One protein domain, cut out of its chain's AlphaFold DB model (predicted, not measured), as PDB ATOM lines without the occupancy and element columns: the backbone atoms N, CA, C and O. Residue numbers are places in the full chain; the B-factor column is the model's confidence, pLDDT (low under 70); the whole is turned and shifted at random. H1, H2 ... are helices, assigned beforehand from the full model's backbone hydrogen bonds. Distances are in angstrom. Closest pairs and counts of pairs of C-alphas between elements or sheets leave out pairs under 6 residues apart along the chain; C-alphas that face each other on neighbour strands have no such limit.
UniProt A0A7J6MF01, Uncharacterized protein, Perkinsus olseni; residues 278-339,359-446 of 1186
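What this domain is: This is residues 278 to 339 and 359 to 446 of the 1186 residues of an uncharacterized protein of Perkinsus olseni (UniProt A0A7J6MF01). One long, kinked helix, H7, runs through the core, with H2 and H3 crossing it in its middle part and H1 lying across its last part at one end. At the other end the helical hairpin of H4 and H5 packs on H7 through H4 and on H3 through H5, while H6 bridges H2 and H3. The printed part has 150 residues with seven named helices, H1 to H7 in order along the chain, and no named strand; its class is all helix. It is compact, with a radius of gyration of the C-alphas of 15.5 A, and spans 45 by 35 by 35 A.

Where its parts are: Find C-alpha 279 at (131.523, 122.695, 187.653); from there H1 runs to residue 290, 16.5 A. H2, residues 296 to 314, covers 23.5 A with a kink of 51 degrees near residue 308. H3, residues 321 to 337, covers 24.8 A with a kink of 29 degrees near residue 331. After the cut, look at C-alpha 359 at (107.417, 113.584, 173.800), where H4 begins; it runs to residue 367, 12.3 A. H5, residues 373 to 385, covers 18.7 A. H6, residues 390 to 406, covers 26.5 A with a kink of 39 degrees near residue 397. H7, residues 411 to 439, covers 34.7 A with a kink of 54 degrees near residue 423, and ends at (136.252, 126.495, 179.303).

How they stand to each other: Begin at the hub, H7, which touches four helices; the packing is mostly crossed, with one touching pair at a shallow tilt. Residues 430 to 437 of H7 touch H1, about perpendicular at 85 degrees, closest at the C-alphas of Leu 286 and Ile 433, 5.6 A. H2 touches H7 at 87 degrees, about perpendicular, closest at the C-alphas of Pro 296 and Ala 422, 4.9 A. H3 touches H7 at 80 degrees, about perpendicular, closest at the C-alphas of Ile 332 and Pro 424, 6.6 A. H4 touches residues 416 to 421 of H7, closest at the C-alphas of Thr 362 and Ala 420, 5.4 A. H4 and H5 form a hairpin at a shallow tilt of 25 degrees, closest at the C-alphas of Gln 367 and Gln 373, 4.5 A. Residues 400 to 404 of H6 touch H2, closest at the C-alphas of Val 311 and Lys 404, 5.8 A. H5 and H7 are apart. Every O i to N i+4 pair is within hydrogen-bond range in H1, H4 and H5, against 13 of 15 in H2, 11 of 13 in H3, 9 of 13 in H6 and 20 of 25 in H7.

The domain as a whole: The farthest C-alphas, of Pro 370 and Gly 443, are 46.7 A apart. Residues 340 to 358 are not printed, and C-alphas 339 and 359 are 7.5 A apart across the cut. Of the links that are printed whole, none is long. Mean pLDDT of the printed part is 76.8; look for values under 70 at residues 278 to 279, 312 to 329, 334 to 339, 386 to 394 and 439 to 444.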
ATOM      1  N   PRO A 278     127.099 123.628 188.375       54.19
ATOM      2  CA  PRO A 278     128.078 123.150 189.346       54.19
ATOM      3  C   PRO A 278     129.219 122.453 188.590       54.19
ATOM      4  O   PRO A 278     129.067 121.317 188.139       54.19
ATOM      5  N   LYS A 279     130.363 123.145 188.450       66.00
ATOM      6  CA  LYS A 279     131.523 122.695 187.653       66.00
ATOM      7  C   LYS A 279     131.892 121.208 187.833       66.00
ATOM      8  O   LYS A 279     132.174 120.591 186.810       66.00
ATOM      9  N   PRO A 280     131.853 120.603 189.043       76.81
ATOM     10  CA  PRO A 280     132.145 119.180 189.206       76.81
ATOM     11  C   PRO A 280     131.250 118.250 188.376       76.81
ATOM     12  O   PRO A 280     131.768 117.378 187.691       76.81
ATOM     13  N   ILE A 281     129.928 118.456 188.365       83.81
ATOM     14  CA  ILE A 281     129.009 117.554 187.646       83.81
ATOM     15  C   ILE A 281     129.242 117.654 186.133       83.81
ATOM     16  O   ILE A 281     129.294 116.636 185.453       83.81
ATOM     17  N   LEU A 282     129.457 118.866 185.608       82.00
ATOM     18  CA  LEU A 282     129.719 119.047 184.177       82.00
ATOM     19  C   LEU A 282     131.099 118.505 183.762       82.00
ATOM     20  O   LEU A 282     131.209 117.935 182.682       82.00
ATOM     21  N   LYS A 283     132.123 118.599 184.626       83.62
ATOM     22  CA  LYS A 283     133.416 117.922 184.415       83.62
ATOM     23  C   LYS A 283     133.284 116.397 184.416       83.62
ATOM     24  O   LYS A 283     133.851 115.747 183.548       83.62
ATOM     25  N   MET A 284     132.525 115.831 185.356       88.62
ATOM     26  CA  MET A 284     132.289 114.386 185.420       88.62
ATOM     27  C   MET A 284     131.529 113.893 184.182       88.62
ATOM     28  O   MET A 284     131.889 112.866 183.620       88.62
ATOM     29  N   TYR A 285     130.517 114.635 183.716       89.81
ATOM     30  CA  TYR A 285     129.802 114.304 182.482       89.81
ATOM     31  C   TYR A 285     130.676 114.459 181.226       89.81
ATOM     32  O   TYR A 285     130.582 113.610 180.347       89.81
ATOM     33  N   LEU A 286     131.549 115.474 181.147       87.25
ATOM     34  CA  LEU A 286     132.558 115.610 180.083       87.25
ATOM     35  C   LEU A 286     133.472 114.374 180.036       87.25
ATOM     36  O   LEU A 286     133.520 113.709 179.005       87.25
ATOM     37  N   ALA A 287     134.091 114.006 181.163       87.12
ATOM     38  CA  ALA A 287     134.955 112.827 181.251       87.12
ATOM     39  C   ALA A 287     134.201 111.531 180.894       87.12
ATOM     40  O   ALA A 287     134.642 110.770 180.037       87.12
ATOM     41  N   LEU A 288     133.017 111.299 181.475       88.62
ATOM     42  CA  LEU A 288     132.174 110.143 181.137       88.62
ATOM     43  C   LEU A 288     131.788 110.106 179.655       88.62
ATOM     44  O   LEU A 288     131.694 109.025 179.083       88.62
ATOM     45  N   ASN A 289     131.562 111.254 179.018       89.62
ATOM     46  CA  ASN A 289     131.258 111.317 177.593       89.62
ATOM     47  C   ASN A 289     132.488 110.982 176.732       89.62
ATOM     48  O   ASN A 289     132.349 110.297 175.723       89.62
ATOM     49  N   GLU A 290     133.684 111.405 177.143       87.88
ATOM     50  CA  GLU A 290     134.950 111.090 176.463       87.88
ATOM     51  C   GLU A 290     135.345 109.610 176.610       87.88
ATOM     52  O   GLU A 290     135.827 109.016 175.648       87.88
ATOM     53  N   TYR A 291     135.019 108.967 177.737       87.69
ATOM     54  CA  TYR A 291     135.103 107.505 177.901       87.69
ATOM     55  C   TYR A 291     133.931 106.723 177.264       87.69
ATOM     56  O   TYR A 291     133.865 105.501 177.400       87.69
ATOM     57  N   GLY A 292     132.971 107.386 176.604       89.25
ATOM     58  CA  GLY A 292     131.793 106.730 176.015       89.25
ATOM     59  C   GLY A 292     130.835 106.093 177.038       89.25
ATOM     60  O   GLY A 292     130.044 105.220 176.687       89.25
ATOM     61  N   ARG A 293     130.911 106.511 178.306       90.06
ATOM     62  CA  ARG A 293     130.147 106.009 179.461       90.06
ATOM     63  C   ARG A 293     128.994 106.922 179.907       90.06
ATOM     64  O   ARG A 293     128.299 106.577 180.854       90.06
ATOM     65  N   LEU A 294     128.757 108.079 179.280       90.44
ATOM     66  CA  LEU A 294     127.646 108.967 179.668       90.44
ATOM     67  C   LEU A 294     126.292 108.466 179.125       90.44
ATOM     68  O   LEU A 294     125.950 108.720 177.964       90.44
ATOM     69  N   THR A 295     125.517 107.803 179.986       91.38
ATOM     70  CA  THR A 295     124.180 107.253 179.693       91.38
ATOM     71  C   THR A 295     123.039 108.050 180.352       91.38
ATOM     72  O   THR A 295     123.266 108.758 181.341       91.38
ATOM     73  N   PRO A 296     121.785 107.895 179.874       89.25
ATOM     74  CA  PRO A 296     120.605 108.433 180.553       89.25
ATOM     75  C   PRO A 296     120.440 107.910 181.988       89.25
ATOM     76  O   PRO A 296     120.070 108.678 182.871       89.25
ATOM     77  N   ARG A 297     120.771 106.635 182.258       92.81
ATOM     78  CA  ARG A 297     120.691 106.036 183.605       92.81
ATOM     79  C   ARG A 297     121.658 106.703 184.582       92.81
ATOM     80  O   ARG A 297     121.223 107.126 185.650       92.81
ATOM     81  N   ILE A 298     122.922 106.907 184.199       92.19
ATOM     82  CA  ILE A 298     123.900 107.628 185.032       92.19
ATOM     83  C   ILE A 298     123.463 109.082 185.269       92.19
ATOM     84  O   ILE A 298     123.568 109.577 186.394       92.19
ATOM     85  N   MET A 299     122.924 109.759 184.248       89.38
ATOM     86  CA  MET A 299     122.377 111.111 184.404       89.38
ATOM     87  C   MET A 299     121.185 111.151 185.371       89.38
ATOM     88  O   MET A 299     121.156 112.015 186.249       89.38
ATOM     89  N   THR A 300     120.247 110.205 185.274       90.88
ATOM     90  CA  THR A 300     119.133 110.056 186.223       90.88
ATOM     91  C   THR A 300     119.630 109.810 187.646       90.88
ATOM     92  O   THR A 300     119.185 110.495 188.562       90.88
ATOM     93  N   SER A 301     120.587 108.900 187.842       92.81
ATOM     94  CA  SER A 301     121.131 108.560 189.163       92.81
ATOM     95  C   SER A 301     121.735 109.760 189.888       92.81
ATOM     96  O   SER A 301     121.516 109.960 191.086       92.81
ATOM     97  N   VAL A 302     122.470 110.596 189.152       89.31
ATOM     98  CA  VAL A 302     123.001 111.861 189.672       89.31
ATOM     99  C   VAL A 302     121.853 112.824 189.972       89.31
ATOM    100  O   VAL A 302     121.799 113.378 191.068       89.31
ATOM    101  N   MET A 303     120.915 113.009 189.040       87.06
ATOM    102  CA  MET A 303     119.809 113.953 189.211       87.06
ATOM    103  C   MET A 303     118.924 113.607 190.414       87.06
ATOM    104  O   MET A 303     118.731 114.487 191.245       87.06
ATOM    105  N   ALA A 304     118.493 112.355 190.587       88.00
ATOM    106  CA  ALA A 304     117.689 111.917 191.735       88.00
ATOM    107  C   ALA A 304     118.401 112.188 193.077       88.00
ATOM    108  O   ALA A 304     117.856 112.837 193.966       88.00
ATOM    109  N   ASN A 305     119.680 111.806 193.210       85.69
ATOM    110  CA  ASN A 305     120.453 112.086 194.430       85.69
ATOM    111  C   ASN A 305     120.617 113.600 194.700       85.69
ATOM    112  O   ASN A 305     120.719 114.015 195.856       85.69
ATOM    113  N   PHE A 306     120.663 114.438 193.659       83.12
ATOM    114  CA  PHE A 306     120.772 115.890 193.816       83.12
ATOM    115  C   PHE A 306     119.428 116.631 193.860       83.12
ATOM    116  O   PHE A 306     119.430 117.774 194.310       83.12
ATOM    117  N   ILE A 307     118.292 116.038 193.487       83.50
ATOM    118  CA  ILE A 307     116.989 116.721 193.447       83.50
ATOM    119  C   ILE A 307     116.548 117.259 194.815       83.50
ATOM    120  O   ILE A 307     116.231 118.450 194.873       83.50
ATOM    121  N   PRO A 308     116.640 116.517 195.937       76.06
ATOM    122  CA  PRO A 308     116.348 117.072 197.260       76.06
ATOM    123  C   PRO A 308     117.230 118.285 197.605       76.06
ATOM    124  O   PRO A 308     116.750 119.287 198.139       76.06
ATOM    125  N   LEU A 309     118.515 118.246 197.227       72.31
ATOM    126  CA  LEU A 309     119.453 119.361 197.408       72.31
ATOM    127  C   LEU A 309     119.139 120.537 196.470       72.31
ATOM    128  O   LEU A 309     119.273 121.690 196.871       72.31
ATOM    129  N   VAL A 310     118.706 120.274 195.237       71.06
ATOM    130  CA  VAL A 310     118.304 121.284 194.248       71.06
ATOM    131  C   VAL A 310     117.015 121.974 194.693       71.06
ATOM    132  O   VAL A 310     116.985 123.200 194.734       71.06
ATOM    133  N   VAL A 311     115.999 121.232 195.137       72.44
ATOM    134  CA  VAL A 311     114.750 121.776 195.696       72.44
ATOM    135  C   VAL A 311     115.034 122.601 196.957       72.44
ATOM    136  O   VAL A 311     114.568 123.740 197.057       72.44
ATOM    137  N   GLN A 312     115.869 122.108 197.882       65.81
ATOM    138  CA  GLN A 312     116.273 122.847 199.091       65.81
ATOM    139  C   GLN A 312     117.104 124.112 198.782       65.81
ATOM    140  O   GLN A 312     117.100 125.066 199.559       65.81
ATOM    141  N   ARG A 313     117.831 124.146 197.658       58.41
ATOM    142  CA  ARG A 313     118.720 125.261 197.288       58.41
ATOM    143  C   ARG A 313     118.046 126.298 196.396       58.41
ATOM    144  O   ARG A 313     118.303 127.484 196.568       58.41
ATOM    145  N   ILE A 314     117.149 125.883 195.503       59.59
ATOM    146  CA  ILE A 314     116.339 126.782 194.671       59.59
ATOM    147  C   ILE A 314     115.274 127.488 195.516       59.59
ATOM    148  O   ILE A 314     115.090 128.691 195.366       59.59
ATOM    149  N   SER A 315     114.671 126.803 196.497       53.09
ATOM    150  CA  SER A 315     113.800 127.449 197.499       53.09
ATOM    151  C   SER A 315     114.520 128.460 198.410       53.09
ATOM    152  O   SER A 315     113.860 129.174 199.162       53.09
ATOM    153  N   ARG A 316     115.857 128.558 198.328       45.88
ATOM    154  CA  ARG A 316     116.693 129.564 199.011       45.88
ATOM    155  C   ARG A 316     117.349 130.578 198.058       45.88
ATOM    156  O   ARG A 316     117.769 131.638 198.512       45.88
ATOM    157  N   HIS A 317     117.437 130.283 196.757       46.78
ATOM    158  CA  HIS A 317     118.044 131.140 195.734       46.78
ATOM    159  C   HIS A 317     117.314 130.999 194.387       46.78
ATOM    160  O   HIS A 317     117.670 130.163 193.553       46.78
ATOM    161  N   THR A 318     116.333 131.867 194.148       41.94
ATOM    162  CA  THR A 318     115.483 131.863 192.947       41.94
ATOM    163  C   THR A 318     116.187 132.293 191.658       41.94
ATOM    164  O   THR A 318     115.704 131.954 190.582       41.94
ATOM    165  N   ASP A 319     117.323 132.996 191.726       44.09
ATOM    166  CA  ASP A 319     117.715 133.881 190.613       44.09
ATOM    167  C   ASP A 319     118.843 133.340 189.715       44.09
ATOM    168  O   ASP A 319     118.890 133.657 188.530       44.09
ATOM    169  N   CYS A 320     119.768 132.523 190.238       41.59
ATOM    170  CA  CYS A 320     120.952 132.074 189.477       41.59
ATOM    171  C   CYS A 320     120.918 130.588 189.087       41.59
ATOM    172  O   CYS A 320     121.195 130.253 187.936       41.59
ATOM    173  N   LEU A 321     120.559 129.692 190.015       45.09
ATOM    174  CA  LEU A 321     120.428 128.259 189.715       45.09
ATOM    175  C   LEU A 321     119.219 127.990 188.819       45.09
ATOM    176  O   LEU A 321     119.344 127.279 187.823       45.09
ATOM    177  N   THR A 322     118.087 128.631 189.117       49.84
ATOM    178  CA  THR A 322     116.894 128.587 188.268       49.84
ATOM    179  C   THR A 322     117.214 129.076 186.864       49.84
ATOM    180  O   THR A 322     116.879 128.375 185.926       49.84
ATOM    181  N   PHE A 323     117.935 130.195 186.693       44.19
ATOM    182  CA  PHE A 323     118.319 130.703 185.368       44.19
ATOM    183  C   PHE A 323     119.186 129.703 184.581       44.19
ATOM    184  O   PHE A 323     118.954 129.485 183.393       44.19
ATOM    185  N   GLY A 324     120.140 129.039 185.247       56.16
ATOM    186  CA  GLY A 324     120.980 128.006 184.633       56.16
ATOM    187  C   GLY A 324     120.202 126.764 184.178       56.16
ATOM    188  O   GLY A 324     120.416 126.284 183.066       56.16
ATOM    189  N   MET A 325     119.277 126.255 185.000       58.25
ATOM    190  CA  MET A 325     118.433 125.111 184.614       58.25
ATOM    191  C   MET A 325     117.335 125.505 183.619       58.25
ATOM    192  O   MET A 325     117.061 124.748 182.698       58.25
ATOM    193  N   TYR A 326     116.761 126.702 183.753       61.91
ATOM    194  CA  TYR A 326     115.778 127.285 182.839       61.91
ATOM    195  C   TYR A 326     116.342 127.410 181.423       61.91
ATOM    196  O   TYR A 326     115.726 126.926 180.482       61.91
ATOM    197  N   HIS A 327     117.546 127.970 181.267       64.62
ATOM    198  CA  HIS A 327     118.194 128.091 179.960       64.62
ATOM    199  C   HIS A 327     118.490 126.720 179.325       64.62
ATOM    200  O   HIS A 327     118.348 126.551 178.116       64.62
ATOM    201  N   LYS A 328     118.873 125.717 180.129       69.06
ATOM    202  CA  LYS A 328     119.036 124.331 179.659       69.06
ATOM    203  C   LYS A 328     117.696 123.730 179.229       69.06
ATOM    204  O   LYS A 328     117.595 123.234 178.117       69.06
ATOM    205  N   PHE A 329     116.660 123.833 180.060       68.19
ATOM    206  CA  PHE A 329     115.317 123.328 179.754       68.19
ATOM    207  C   PHE A 329     114.719 123.995 178.507       68.19
ATOM    208  O   PHE A 329     114.124 123.325 177.674       68.19
ATOM    209  N   TYR A 330     114.970 125.289 178.309       71.38
ATOM    210  CA  TYR A 330     114.560 126.025 177.116       71.38
ATOM    211  C   TYR A 330     115.236 125.509 175.831       71.38
ATOM    212  O   TYR A 330     114.560 125.382 174.815       71.38
ATOM    213  N   ARG A 331     116.524 125.113 175.874       70.94
ATOM    214  CA  ARG A 331     117.194 124.404 174.753       70.94
ATOM    215  C   ARG A 331     116.554 123.045 174.431       70.94
ATOM    216  O   ARG A 331     116.712 122.564 173.316       70.94
ATOM    217  N   ILE A 332     115.843 122.437 175.382       70.56
ATOM    218  CA  ILE A 332     115.217 121.113 175.244       70.56
ATOM    219  C   ILE A 332     113.793 121.206 174.657       70.56
ATOM    220  O   ILE A 332     113.334 120.273 174.000       70.56
ATOM    221  N   LEU A 333     113.084 122.332 174.809       70.75
ATOM    222  CA  LEU A 333     111.727 122.493 174.255       70.75
ATOM    223  C   LEU A 333     111.655 122.259 172.721       70.75
ATOM    224  O   LEU A 333     110.736 121.563 172.284       70.75
ATOM    225  N   PRO A 334     112.612 122.724 171.884       68.94
ATOM    226  CA  PRO A 334     112.646 122.384 170.458       68.94
ATOM    227  C   PRO A 334     112.858 120.889 170.179       68.94
ATOM    228  O   PRO A 334     112.234 120.349 169.265       68.94
ATOM    229  N   THR A 335     113.689 120.197 170.973       67.75
ATOM    230  CA  THR A 335     113.904 118.745 170.818       67.75
ATOM    231  C   THR A 335     112.684 117.939 171.265       67.75
ATOM    232  O   THR A 335     112.441 116.864 170.734       67.75
ATOM    233  N   MET A 336     111.882 118.470 172.197       68.12
ATOM    234  CA  MET A 336     110.584 117.897 172.572       68.12
ATOM    235  C   MET A 336     109.510 118.106 171.493       68.12
ATOM    236  O   MET A 336     108.681 117.226 171.280       68.12
ATOM    237  N   LYS A 337     109.520 119.245 170.789       69.06
ATOM    238  CA  LYS A 337     108.502 119.573 169.776       69.06
ATOM    239  C   LYS A 337     108.610 118.727 168.504       69.06
ATOM    240  O   LYS A 337     107.596 118.368 167.907       69.06
ATOM    241  N   ASN A 338     109.831 118.413 168.079       65.62
ATOM    242  CA  ASN A 338     110.078 117.701 166.828       65.62
ATOM    243  C   ASN A 338     110.015 116.178 167.036       65.62
ATOM    244  O   ASN A 338     110.956 115.588 167.565       65.62
ATOM    245  N   LYS A 339     108.944 115.522 166.559       49.53
ATOM    246  CA  LYS A 339     108.888 114.050 166.436       49.53
ATOM    247  C   LYS A 339     110.039 113.603 165.522       49.53
ATOM    248  O   LYS A 339     110.047 113.922 164.336       49.53
ATOM    249  N   PHE A 359     107.859 112.612 172.804       76.81
ATOM    250  CA  PHE A 359     107.417 113.584 173.800       76.81
ATOM    251  C   PHE A 359     106.117 113.148 174.490       76.81
ATOM    252  O   PHE A 359     105.975 113.350 175.693       76.81
ATOM    253  N   GLU A 360     105.219 112.467 173.770       80.25
ATOM    254  CA  GLU A 360     103.986 111.927 174.355       80.25
ATOM    255  C   GLU A 360     104.286 110.883 175.435       80.25
ATOM    256  O   GLU A 360     103.722 110.998 176.510       80.25
ATOM    257  N   ALA A 361     105.255 109.977 175.250       79.94
ATOM    258  CA  ALA A 361     105.639 109.015 176.293       79.94
ATOM    259  C   ALA A 361     106.177 109.700 177.570       79.94
ATOM    260  O   ALA A 361     106.010 109.198 178.681       79.94
ATOM    261  N   THR A 362     106.789 110.883 177.428       82.44
ATOM    262  CA  THR A 362     107.195 111.714 178.577       82.44
ATOM    263  C   THR A 362     105.984 112.376 179.239       82.44
ATOM    264  O   THR A 362     105.905 112.434 180.464       82.44
ATOM    265  N   LEU A 363     105.016 112.857 178.454       86.19
ATOM    266  CA  LEU A 363     103.773 113.426 178.976       86.19
ATOM    267  C   LEU A 363     102.860 112.370 179.617       86.19
ATOM    268  O   LEU A 363     102.211 112.684 180.611       86.19
ATOM    269  N   GLU A 364     102.809 111.154 179.078       86.19
ATOM    270  CA  GLU A 364     102.084 109.991 179.602       86.19
ATOM    271  C   GLU A 364     102.650 109.590 180.967       86.19
ATOM    272  O   GLU A 364     101.904 109.569 181.943       86.19
ATOM    273  N   ALA A 365     103.973 109.422 181.087       86.50
ATOM    274  CA  ALA A 365     104.631 109.112 182.362       86.50
ATOM    275  C   ALA A 365     104.396 110.175 183.460       86.50
ATOM    276  O   ALA A 365     104.395 109.847 184.645       86.50
ATOM    277  N   ILE A 366     104.177 111.443 183.089       89.69
ATOM    278  CA  ILE A 366     103.822 112.525 184.028       89.69
ATOM    279  C   ILE A 366     102.296 112.569 184.291       89.69
ATOM    280  O   ILE A 366     101.871 113.002 185.360       89.69
ATOM    281  N   GLN A 367     101.459 112.101 183.355       90.19
ATOM    282  CA  GLN A 367      99.995 112.004 183.503       90.19
ATOM    283  C   GLN A 367      99.537 110.786 184.317       90.19
ATOM    284  O   GLN A 367      98.504 110.859 184.981       90.19
ATOM    285  N   GLU A 368     100.298 109.693 184.321       91.31
ATOM    286  CA  GLU A 368     100.051 108.535 185.193       91.31
ATOM    287  C   GLU A 368     100.140 108.887 186.689       91.31
ATOM    288  O   GLU A 368      99.521 108.219 187.512       91.31
ATOM    289  N   VAL A 369     100.888 109.939 187.050       92.31
ATOM    290  CA  VAL A 369     101.146 110.341 188.439       92.31
ATOM    291  C   VAL A 369     100.202 111.486 188.851       92.31
ATOM    292  O   VAL A 369     100.378 112.616 188.384       92.31
ATOM    293  N   PRO A 370      99.211 111.266 189.743       90.81
ATOM    294  CA  PRO A 370      98.143 112.243 190.001       90.81
ATOM    295  C   PRO A 370      98.619 113.602 190.536       90.81
ATOM    296  O   PRO A 370      98.052 114.639 190.195       90.81
ATOM    297  N   SER A 371      99.685 113.627 191.340       90.88
ATOM    298  CA  SER A 371     100.292 114.866 191.851       90.88
ATOM    299  C   SER A 371     100.962 115.702 190.747       90.88
ATOM    300  O   SER A 371     101.121 116.924 190.895       90.88
ATOM    301  N   LEU A 372     101.333 115.057 189.631       91.19
ATOM    302  CA  LEU A 372     102.108 115.641 188.544       91.19
ATOM    303  C   LEU A 372     101.298 115.966 187.279       91.19
ATOM    304  O   LEU A 372     101.735 116.820 186.504       91.19
ATOM    305  N   GLN A 373     100.093 115.408 187.112       90.69
ATOM    306  CA  GLN A 373      99.185 115.650 185.974       90.69
ATOM    307  C   GLN A 373      99.070 117.127 185.553       90.69
ATOM    308  O   GLN A 373      99.186 117.457 184.369       90.69
ATOM    309  N   ARG A 374      98.917 118.044 186.520       88.81
ATOM    310  CA  ARG A 374      98.833 119.498 186.265       88.81
ATOM    311  C   ARG A 374     100.057 120.068 185.536       88.81
ATOM    312  O   ARG A 374      99.925 121.018 184.768       88.81
ATOM    313  N   PHE A 375     101.240 119.499 185.767       90.38
ATOM    314  CA  PHE A 375     102.475 119.925 185.120       90.38
ATOM    315  C   PHE A 375     102.557 119.383 183.691       90.38
ATOM    316  O   PHE A 375     102.988 120.125 182.816       90.38
ATOM    317  N   ALA A 376     102.081 118.163 183.410       87.12
ATOM    318  CA  ALA A 376     102.038 117.631 182.042       87.12
ATOM    319  C   ALA A 376     101.215 118.524 181.102       87.12
ATOM    320  O   ALA A 376     101.672 118.862 180.012       87.12
ATOM    321  N   GLN A 377     100.035 118.977 181.541       84.00
ATOM    322  CA  GLN A 377      99.189 119.870 180.742       84.00
ATOM    323  C   GLN A 377      99.870 121.226 180.481       84.00
ATOM    324  O   GLN A 377      99.840 121.732 179.362       84.00
ATOM    325  N   GLN A 378     100.547 121.786 181.488       86.25
ATOM    326  CA  GLN A 378     101.321 123.026 181.356       86.25
ATOM    327  C   GLN A 378     102.556 122.856 180.449       86.25
ATOM    328  O   GLN A 378     102.861 123.745 179.657       86.25
ATOM    329  N   LEU A 379     103.242 121.710 180.516       83.69
ATOM    330  CA  LEU A 379     104.385 121.389 179.658       83.69
ATOM    331  C   LEU A 379     103.962 121.214 178.195       83.69
ATOM    332  O   LEU A 379     104.637 121.737 177.310       83.69
ATOM    333  N   ARG A 380     102.832 120.536 177.945       85.88
ATOM    334  CA  ARG A 380     102.244 120.392 176.606       85.88
ATOM    335  C   ARG A 380     101.982 121.767 175.981       85.88
ATOM    336  O   ARG A 380     102.537 122.046 174.923       85.88
ATOM    337  N   VAL A 381     101.276 122.659 176.688       82.88
ATOM    338  CA  VAL A 381     101.003 124.036 176.222       82.88
ATOM    339  C   VAL A 381     102.289 124.799 175.878       82.88
ATOM    340  O   VAL A 381     102.336 125.476 174.853       82.88
ATOM    341  N   VAL A 382     103.352 124.686 176.684       78.50
ATOM    342  CA  VAL A 382     104.626 125.382 176.414       78.50
ATOM    343  C   VAL A 382     105.358 124.808 175.192       78.50
ATOM    344  O   VAL A 382     105.859 125.576 174.371       78.50
ATOM    345  N   VAL A 383     105.410 123.482 175.022       78.31
ATOM    346  CA  VAL A 383     106.069 122.854 173.857       78.31
ATOM    347  C   VAL A 383     105.284 123.123 172.563       78.31
ATOM    348  O   VAL A 383     105.872 123.473 171.533       78.31
ATOM    349  N   GLU A 384     103.954 123.053 172.614       79.19
ATOM    350  CA  GLU A 384     103.063 123.379 171.493       79.19
ATOM    351  C   GLU A 384     103.148 124.855 171.092       79.19
ATOM    352  O   GLU A 384     103.289 125.155 169.904       79.19
ATOM    353  N   SER A 385     103.155 125.778 172.057       74.69
ATOM    354  CA  SER A 385     103.180 127.223 171.779       74.69
ATOM    355  C   SER A 385     104.571 127.738 171.390       74.69
ATOM    356  O   SER A 385     104.689 128.664 170.591       74.69
ATOM    357  N   GLY A 386     105.644 127.102 171.871       64.25
ATOM    358  CA  GLY A 386     107.014 127.445 171.492       64.25
ATOM    359  C   GLY A 386     107.588 128.698 172.186       64.25
ATOM    360  O   GLY A 386     107.109 129.099 173.245       64.25
ATOM    361  N   PRO A 387     108.662 129.291 171.628       56.22
ATOM    362  CA  PRO A 387     109.533 130.229 172.349       56.22
ATOM    363  C   PRO A 387     108.984 131.652 172.574       56.22
ATOM    364  O   PRO A 387     109.632 132.436 173.262       56.22
ATOM    365  N   GLU A 388     107.837 132.024 171.996       53.47
ATOM    366  CA  GLU A 388     107.422 133.437 171.855       53.47
ATOM    367  C   GLU A 388     106.290 133.883 172.810       53.47
ATOM    368  O   GLU A 388     105.754 134.982 172.674       53.47
ATOM    369  N   VAL A 389     105.898 133.054 173.786       52.34
ATOM    370  CA  VAL A 389     104.695 133.299 174.611       52.34
ATOM    371  C   VAL A 389     104.940 134.323 175.741       52.34
ATOM    372  O   VAL A 389     105.818 134.106 176.580       52.34
ATOM    373  N   PRO A 390     104.123 135.390 175.880       43.22
ATOM    374  CA  PRO A 390     104.286 136.385 176.953       43.22
ATOM    375  C   PRO A 390     104.117 135.861 178.392       43.22
ATOM    376  O   PRO A 390     104.637 136.461 179.330       43.22
ATOM    377  N   GLU A 391     103.417 134.741 178.599       49.50
ATOM    378  CA  GLU A 391     103.147 134.169 179.933       49.50
ATOM    379  C   GLU A 391     104.370 133.484 180.587       49.50
ATOM    380  O   GLU A 391     104.315 133.056 181.745       49.50
ATOM    381  N   MET A 392     105.510 133.397 179.888       49.88
ATOM    382  CA  MET A 392     106.681 132.617 180.318       49.88
ATOM    383  C   MET A 392     107.365 133.075 181.618       49.88
ATOM    384  O   MET A 392     108.187 132.326 182.153       49.88
ATOM    385  N   CYS A 393     106.996 134.221 182.207       51.09
ATOM    386  CA  CYS A 393     107.469 134.633 183.538       51.09
ATOM    387  C   CYS A 393     107.214 133.587 184.646       51.09
ATOM    388  O   CYS A 393     107.892 133.616 185.672       51.09
ATOM    389  N   GLY A 394     106.281 132.646 184.450       68.38
ATOM    390  CA  GLY A 394     106.032 131.542 185.382       68.38
ATOM    391  C   GLY A 394     106.992 130.345 185.286       68.38
ATOM    392  O   GLY A 394     107.095 129.590 186.251       68.38
ATOM    393  N   MET A 395     107.711 130.136 184.174       72.44
ATOM    394  CA  MET A 395     108.387 128.851 183.892       72.44
ATOM    395  C   MET A 395     109.539 128.524 184.864       72.44
ATOM    396  O   MET A 395     109.736 127.368 185.237       72.44
ATOM    397  N   GLY A 396     110.262 129.532 185.365       73.19
ATOM    398  CA  GLY A 396     111.244 129.317 186.435       73.19
ATOM    399  C   GLY A 396     110.597 128.701 187.683       73.19
ATOM    400  O   GLY A 396     111.061 127.676 188.176       73.19
ATOM    401  N   GLN A 397     109.475 129.276 188.135       74.56
ATOM    402  CA  GLN A 397     108.697 128.788 189.280       74.56
ATOM    403  C   GLN A 397     108.008 127.444 188.996       74.56
ATOM    404  O   GLN A 397     107.916 126.606 189.894       74.56
ATOM    405  N   TRP A 398     107.562 127.215 187.756       85.62
ATOM    406  CA  TRP A 398     107.027 125.934 187.294       85.62
ATOM    407  C   TRP A 398     108.038 124.807 187.513       85.62
ATOM    408  O   TRP A 398     107.697 123.811 188.142       85.62
ATOM    409  N   MET A 399     109.297 125.010 187.110       80.69
ATOM    410  CA  MET A 399     110.372 124.031 187.301       80.69
ATOM    411  C   MET A 399     110.634 123.740 188.787       80.69
ATOM    412  O   MET A 399     110.797 122.581 189.165       80.69
ATOM    413  N   VAL A 400     110.616 124.763 189.656       80.31
ATOM    414  CA  VAL A 400     110.742 124.555 191.115       80.31
ATOM    415  C   VAL A 400     109.584 123.719 191.652       80.31
ATOM    416  O   VAL A 400     109.794 122.803 192.442       80.31
ATOM    417  N   ASN A 401     108.360 124.027 191.223       84.69
ATOM    418  CA  ASN A 401     107.151 123.355 191.681       84.69
ATOM    419  C   ASN A 401     107.074 121.907 191.169       84.69
ATOM    420  O   ASN A 401     106.650 121.034 191.924       84.69
ATOM    421  N   PHE A 402     107.508 121.655 189.930       89.94
ATOM    422  CA  PHE A 402     107.590 120.326 189.328       89.94
ATOM    423  C   PHE A 402     108.629 119.465 190.046       89.94
ATOM    424  O   PHE A 402     108.272 118.418 190.573       89.94
ATOM    425  N   LEU A 403     109.878 119.934 190.173       88.06
ATOM    426  CA  LEU A 403     110.929 119.191 190.879       88.06
ATOM    427  C   LEU A 403     110.598 118.984 192.361       88.06
ATOM    428  O   LEU A 403     110.909 117.931 192.909       88.06
ATOM    429  N   LYS A 404     109.926 119.947 193.010       88.25
ATOM    430  CA  LYS A 404     109.445 119.776 194.384       88.25
ATOM    431  C   LYS A 404     108.385 118.677 194.482       88.25
ATOM    432  O   LYS A 404     108.490 117.856 195.383       88.25
ATOM    433  N   ALA A 405     107.397 118.655 193.588       90.75
ATOM    434  CA  ALA A 405     106.377 117.608 193.582       90.75
ATOM    435  C   ALA A 405     106.980 116.235 193.235       90.75
ATOM    436  O   ALA A 405     106.691 115.261 193.913       90.75
ATOM    437  N   LEU A 406     107.898 116.178 192.263       91.50
ATOM    438  CA  LEU A 406     108.637 114.968 191.898       91.50
ATOM    439  C   LEU A 406     109.446 114.413 193.085       91.50
ATOM    440  O   LEU A 406     109.390 113.222 193.350       91.50
ATOM    441  N   SER A 407     110.094 115.284 193.871       89.50
ATOM    442  CA  SER A 407     110.812 114.911 195.106       89.50
ATOM    443  C   SER A 407     109.918 114.489 196.286       89.50
ATOM    444  O   SER A 407     110.420 114.267 197.387       89.50
ATOM    445  N   GLN A 408     108.595 114.455 196.095       90.31
ATOM    446  CA  GLN A 408     107.614 113.969 197.072       90.31
ATOM    447  C   GLN A 408     106.963 112.644 196.637       90.31
ATOM    448  O   GLN A 408     106.223 112.055 197.423       90.31
ATOM    449  N   GLU A 409     107.252 112.166 195.424       93.38
ATOM    450  CA  GLU A 409     106.820 110.858 194.937       93.38
ATOM    451  C   GLU A 409     107.729 109.727 195.458       93.38
ATOM    452  O   GLU A 409     108.860 109.979 195.888       93.38
ATOM    453  N   PRO A 410     107.281 108.457 195.409       92.00
ATOM    454  CA  PRO A 410     108.156 107.312 195.636       92.00
ATOM    455  C   PRO A 410     109.366 107.340 194.692       92.00
ATOM    456  O   PRO A 410     109.229 107.661 193.513       92.00
ATOM    457  N   PHE A 411     110.544 106.950 195.188       90.38
ATOM    458  CA  PHE A 411     111.800 107.008 194.423       90.38
ATOM    459  C   PHE A 411     111.719 106.288 193.065       90.38
ATOM    460  O   PHE A 411     112.255 106.781 192.081       90.38
ATOM    461  N   ASP A 412     111.002 105.167 192.965       91.12
ATOM    462  CA  ASP A 412     110.836 104.437 191.700       91.12
ATOM    463  C   ASP A 412     109.992 105.226 190.675       91.12
ATOM    464  O   ASP A 412     110.260 105.184 189.472       91.12
ATOM    465  N   THR A 413     109.025 106.019 191.148       91.50
ATOM    466  CA  THR A 413     108.241 106.972 190.344       91.50
ATOM    467  C   THR A 413     109.093 108.172 189.918       91.50
ATOM    468  O   THR A 413     109.058 108.563 188.748       91.50
ATOM    469  N   GLU A 414     109.904 108.724 190.832       92.00
ATOM    470  CA  GLU A 414     110.891 109.766 190.521       92.00
ATOM    471  C   GLU A 414     111.845 109.287 189.414       92.00
ATOM    472  O   GLU A 414     111.982 109.943 188.379       92.00
ATOM    473  N   ILE A 415     112.438 108.102 189.578       92.50
ATOM    474  CA  ILE A 415     113.337 107.479 188.602       92.50
ATOM    475  C   ILE A 415     112.640 107.236 187.257       92.50
ATOM    476  O   ILE A 415     113.229 107.562 186.224       92.50
ATOM    477  N   LYS A 416     111.397 106.728 187.228       90.56
ATOM    478  CA  LYS A 416     110.638 106.509 185.978       90.56
ATOM    479  C   LYS A 416     110.518 107.800 185.158       90.56
ATOM    480  O   LYS A 416     110.801 107.800 183.959       90.56
ATOM    481  N   ILE A 417     110.146 108.904 185.805       90.38
ATOM    482  CA  ILE A 417     109.979 110.209 185.149       90.38
ATOM    483  C   ILE A 417     111.332 110.819 184.763       90.38
ATOM    484  O   ILE A 417     111.470 111.366 183.667       90.38
ATOM    485  N   LEU A 418     112.354 110.690 185.613       90.25
ATOM    486  CA  LEU A 418     113.698 111.165 185.287       90.25
ATOM    487  C   LEU A 418     114.307 110.411 184.104       90.25
ATOM    488  O   LEU A 418     114.917 111.055 183.262       90.25
ATOM    489  N   LEU A 419     114.101 109.096 183.971       89.62
ATOM    490  CA  LEU A 419     114.546 108.331 182.797       89.62
ATOM    491  C   LEU A 419     113.875 108.812 181.500       89.62
ATOM    492  O   LEU A 419     114.566 108.969 180.494       89.62
ATOM    493  N   ALA A 420     112.573 109.124 181.523       86.25
ATOM    494  CA  ALA A 420     111.873 109.690 180.364       86.25
ATOM    495  C   ALA A 420     112.427 111.073 179.948       86.25
ATOM    496  O   ALA A 420     112.522 111.378 178.755       86.25
ATOM    497  N   LEU A 421     112.845 111.886 180.927       84.62
ATOM    498  CA  LEU A 421     113.491 113.190 180.723       84.62
ATOM    499  C   LEU A 421     114.995 113.093 180.396       84.62
ATOM    500  O   LEU A 421     115.549 114.016 179.797       84.62
ATOM    501  N   ALA A 422     115.668 112.002 180.768       84.88
ATOM    502  CA  ALA A 422     117.119 111.866 180.665       84.88
ATOM    503  C   ALA A 422     117.616 111.715 179.220       84.88
ATOM    504  O   ALA A 422     118.695 112.215 178.912       84.88
ATOM    505  N   GLU A 423     116.833 111.098 178.328       80.31
ATOM    506  CA  GLU A 423     117.125 111.041 176.886       80.31
ATOM    507  C   GLU A 423     117.301 112.446 176.270       80.31
ATOM    508  O   GLU A 423     118.426 112.786 175.881       80.31
ATOM    509  N   PRO A 424     116.278 113.330 176.257       78.19
ATOM    510  CA  PRO A 424     116.422 114.678 175.704       78.19
ATOM    511  C   PRO A 424     117.374 115.567 176.526       78.19
ATOM    512  O   PRO A 424     118.026 116.449 175.963       78.19
ATOM    513  N   TRP A 425     117.533 115.324 177.836       79.00
ATOM    514  CA  TRP A 425     118.589 115.976 178.623       79.00
ATOM    515  C   TRP A 425     119.994 115.557 178.171       79.00
ATOM    516  O   TRP A 425     120.892 116.398 178.175       79.00
ATOM    517  N   SER A 426     120.209 114.303 177.757       80.69
ATOM    518  CA  SER A 426     121.527 113.809 177.334       80.69
ATOM    519  C   SER A 426     122.033 114.509 176.074       80.69
ATOM    520  O   SER A 426     123.218 114.829 175.993       80.69
ATOM    521  N   LEU A 427     121.139 114.833 175.133       79.75
ATOM    522  CA  LEU A 427     121.470 115.578 173.916       79.75
ATOM    523  C   LEU A 427     121.991 116.981 174.257       79.75
ATOM    524  O   LEU A 427     123.115 117.328 173.899       79.75
ATOM    525  N   VAL A 428     121.233 117.756 175.038       78.81
ATOM    526  CA  VAL A 428     121.624 119.127 175.413       78.81
ATOM    527  C   VAL A 428     122.815 119.151 176.381       78.81
ATOM    528  O   VAL A 428     123.628 120.073 176.332       78.81
ATOM    529  N   VAL A 429     122.997 118.120 177.217       79.06
ATOM    530  CA  VAL A 429     124.224 117.955 178.014       79.06
ATOM    531  C   VAL A 429     125.432 117.655 177.123       79.06
ATOM    532  O   VAL A 429     126.485 118.234 177.366       79.06
ATOM    533  N   ARG A 430     125.304 116.836 176.070       82.31
ATOM    534  CA  ARG A 430     126.380 116.595 175.088       82.31
ATOM    535  C   ARG A 430     126.717 117.852 174.281       82.31
ATOM    536  O   ARG A 430     127.896 118.153 174.107       82.31
ATOM    537  N   GLU A 431     125.720 118.634 173.866       78.94
ATOM    538  CA  GLU A 431     125.945 119.943 173.234       78.94
ATOM    539  C   GLU A 431     126.677 120.917 174.169       78.94
ATOM    540  O   GLU A 431     127.636 121.567 173.754       78.94
ATOM    541  N   ASP A 432     126.262 121.016 175.437       75.94
ATOM    542  CA  ASP A 432     126.948 121.839 176.439       75.94
ATOM    543  C   ASP A 432     128.380 121.333 176.698       75.94
ATOM    544  O   ASP A 432     129.295 122.144 176.800       75.94
ATOM    545  N   ILE A 433     128.610 120.018 176.764       80.12
ATOM    546  CA  ILE A 433     129.946 119.413 176.916       80.12
ATOM    547  C   ILE A 433     130.881 119.851 175.784       80.12
ATOM    548  O   ILE A 433     132.000 120.277 176.061       80.12
ATOM    549  N   VAL A 434     130.419 119.818 174.529       77.56
ATOM    550  CA  VAL A 434     131.194 120.315 173.380       77.56
ATOM    551  C   VAL A 434     131.387 121.833 173.462       77.56
ATOM    552  O   VAL A 434     132.502 122.313 173.295       77.56
ATOM    553  N   THR A 435     130.330 122.588 173.782       76.25
ATOM    554  CA  THR A 435     130.356 124.064 173.865       76.25
ATOM    555  C   THR A 435     131.306 124.582 174.952       76.25
ATOM    556  O   THR A 435     131.907 125.641 174.797       76.25
ATOM    557  N   TYR A 436     131.426 123.860 176.070       72.69
ATOM    558  CA  TYR A 436     132.209 124.278 177.232       72.69
ATOM    559  C   TYR A 436     133.531 123.522 177.403       72.69
ATOM    560  O   TYR A 436     134.229 123.834 178.366       72.69
ATOM    561  N   ARG A 437     133.909 122.584 176.515       77.06
ATOM    562  CA  ARG A 437     135.164 121.801 176.610       77.06
ATOM    563  C   ARG A 437     136.368 122.698 176.919       77.06
ATOM    564  O   ARG A 437     137.005 122.520 177.949       77.06
ATOM    565  N   ASP A 438     136.581 123.734 176.114       72.44
ATOM    566  CA  ASP A 438     137.739 124.635 176.235       72.44
ATOM    567  C   ASP A 438     137.658 125.575 177.461       72.44
ATOM    568  O   ASP A 438     138.654 126.159 177.883       72.44
ATOM    569  N   MET A 439     136.469 125.732 178.060       65.88
ATOM    570  CA  MET A 439     136.252 126.495 179.303       65.88
ATOM    571  C   MET A 439     136.310 125.614 180.563       65.88
ATOM    572  O   MET A 439     136.413 126.121 181.688       65.88
ATOM    573  N   LEU A 440     136.199 124.299 180.388       67.31
ATOM    574  CA  LEU A 440     136.343 123.277 181.411       67.31
ATOM    575  C   LEU A 440     137.801 122.820 181.410       67.31
ATOM    576  O   LEU A 440     138.103 121.710 181.001       67.31
ATOM    577  N   ASP A 441     138.685 123.692 181.897       60.31
ATOM    578  CA  ASP A 441     140.111 123.417 182.116       60.31
ATOM    579  C   ASP A 441     140.303 122.079 182.855       60.31
ATOM    580  O   ASP A 441     140.042 121.982 184.059       60.31
ATOM    581  N   CYS A 442     140.660 121.031 182.110       53.50
ATOM    582  CA  CYS A 442     140.615 119.626 182.509       53.50
ATOM    583  C   CYS A 442     141.973 118.948 182.287       53.50
ATOM    584  O   CYS A 442     142.113 118.065 181.445       53.50
ATOM    585  N   GLY A 443     142.952 119.301 183.124       58.94
ATOM    586  CA  GLY A 443     143.972 118.323 183.517       58.94
ATOM    587  C   GLY A 443     143.313 117.056 184.089       58.94
ATOM    588  O   GLY A 443     142.207 117.144 184.630       58.94
ATOM    589  N   GLU A 444     143.973 115.906 183.930       62.22
ATOM    590  CA  GLU A 444     143.422 114.546 184.079       62.22
ATOM    591  C   GLU A 444     142.419 114.381 185.236       62.22
ATOM    592  O   GLU A 444     142.776 114.310 186.414       62.22
ATOM    593  N   VAL A 445     141.127 114.319 184.896       72.12
ATOM    594  CA  VAL A 445     140.055 114.264 185.895       72.12
ATOM    595  C   VAL A 445     139.709 112.808 186.208       72.12
ATOM    596  O   VAL A 445     138.870 112.198 185.549       72.12
ATOM    597  N   ASN A 446     140.359 112.246 187.228       83.81
ATOM    598  CA  ASN A 446     140.138 110.860 187.636       83.81
ATOM    599  C   ASN A 446     138.695 110.628 188.149       83.81
ATOM    600  O   ASN A 446     138.359 110.997 189.273       83.81
TER     601      ASN A 446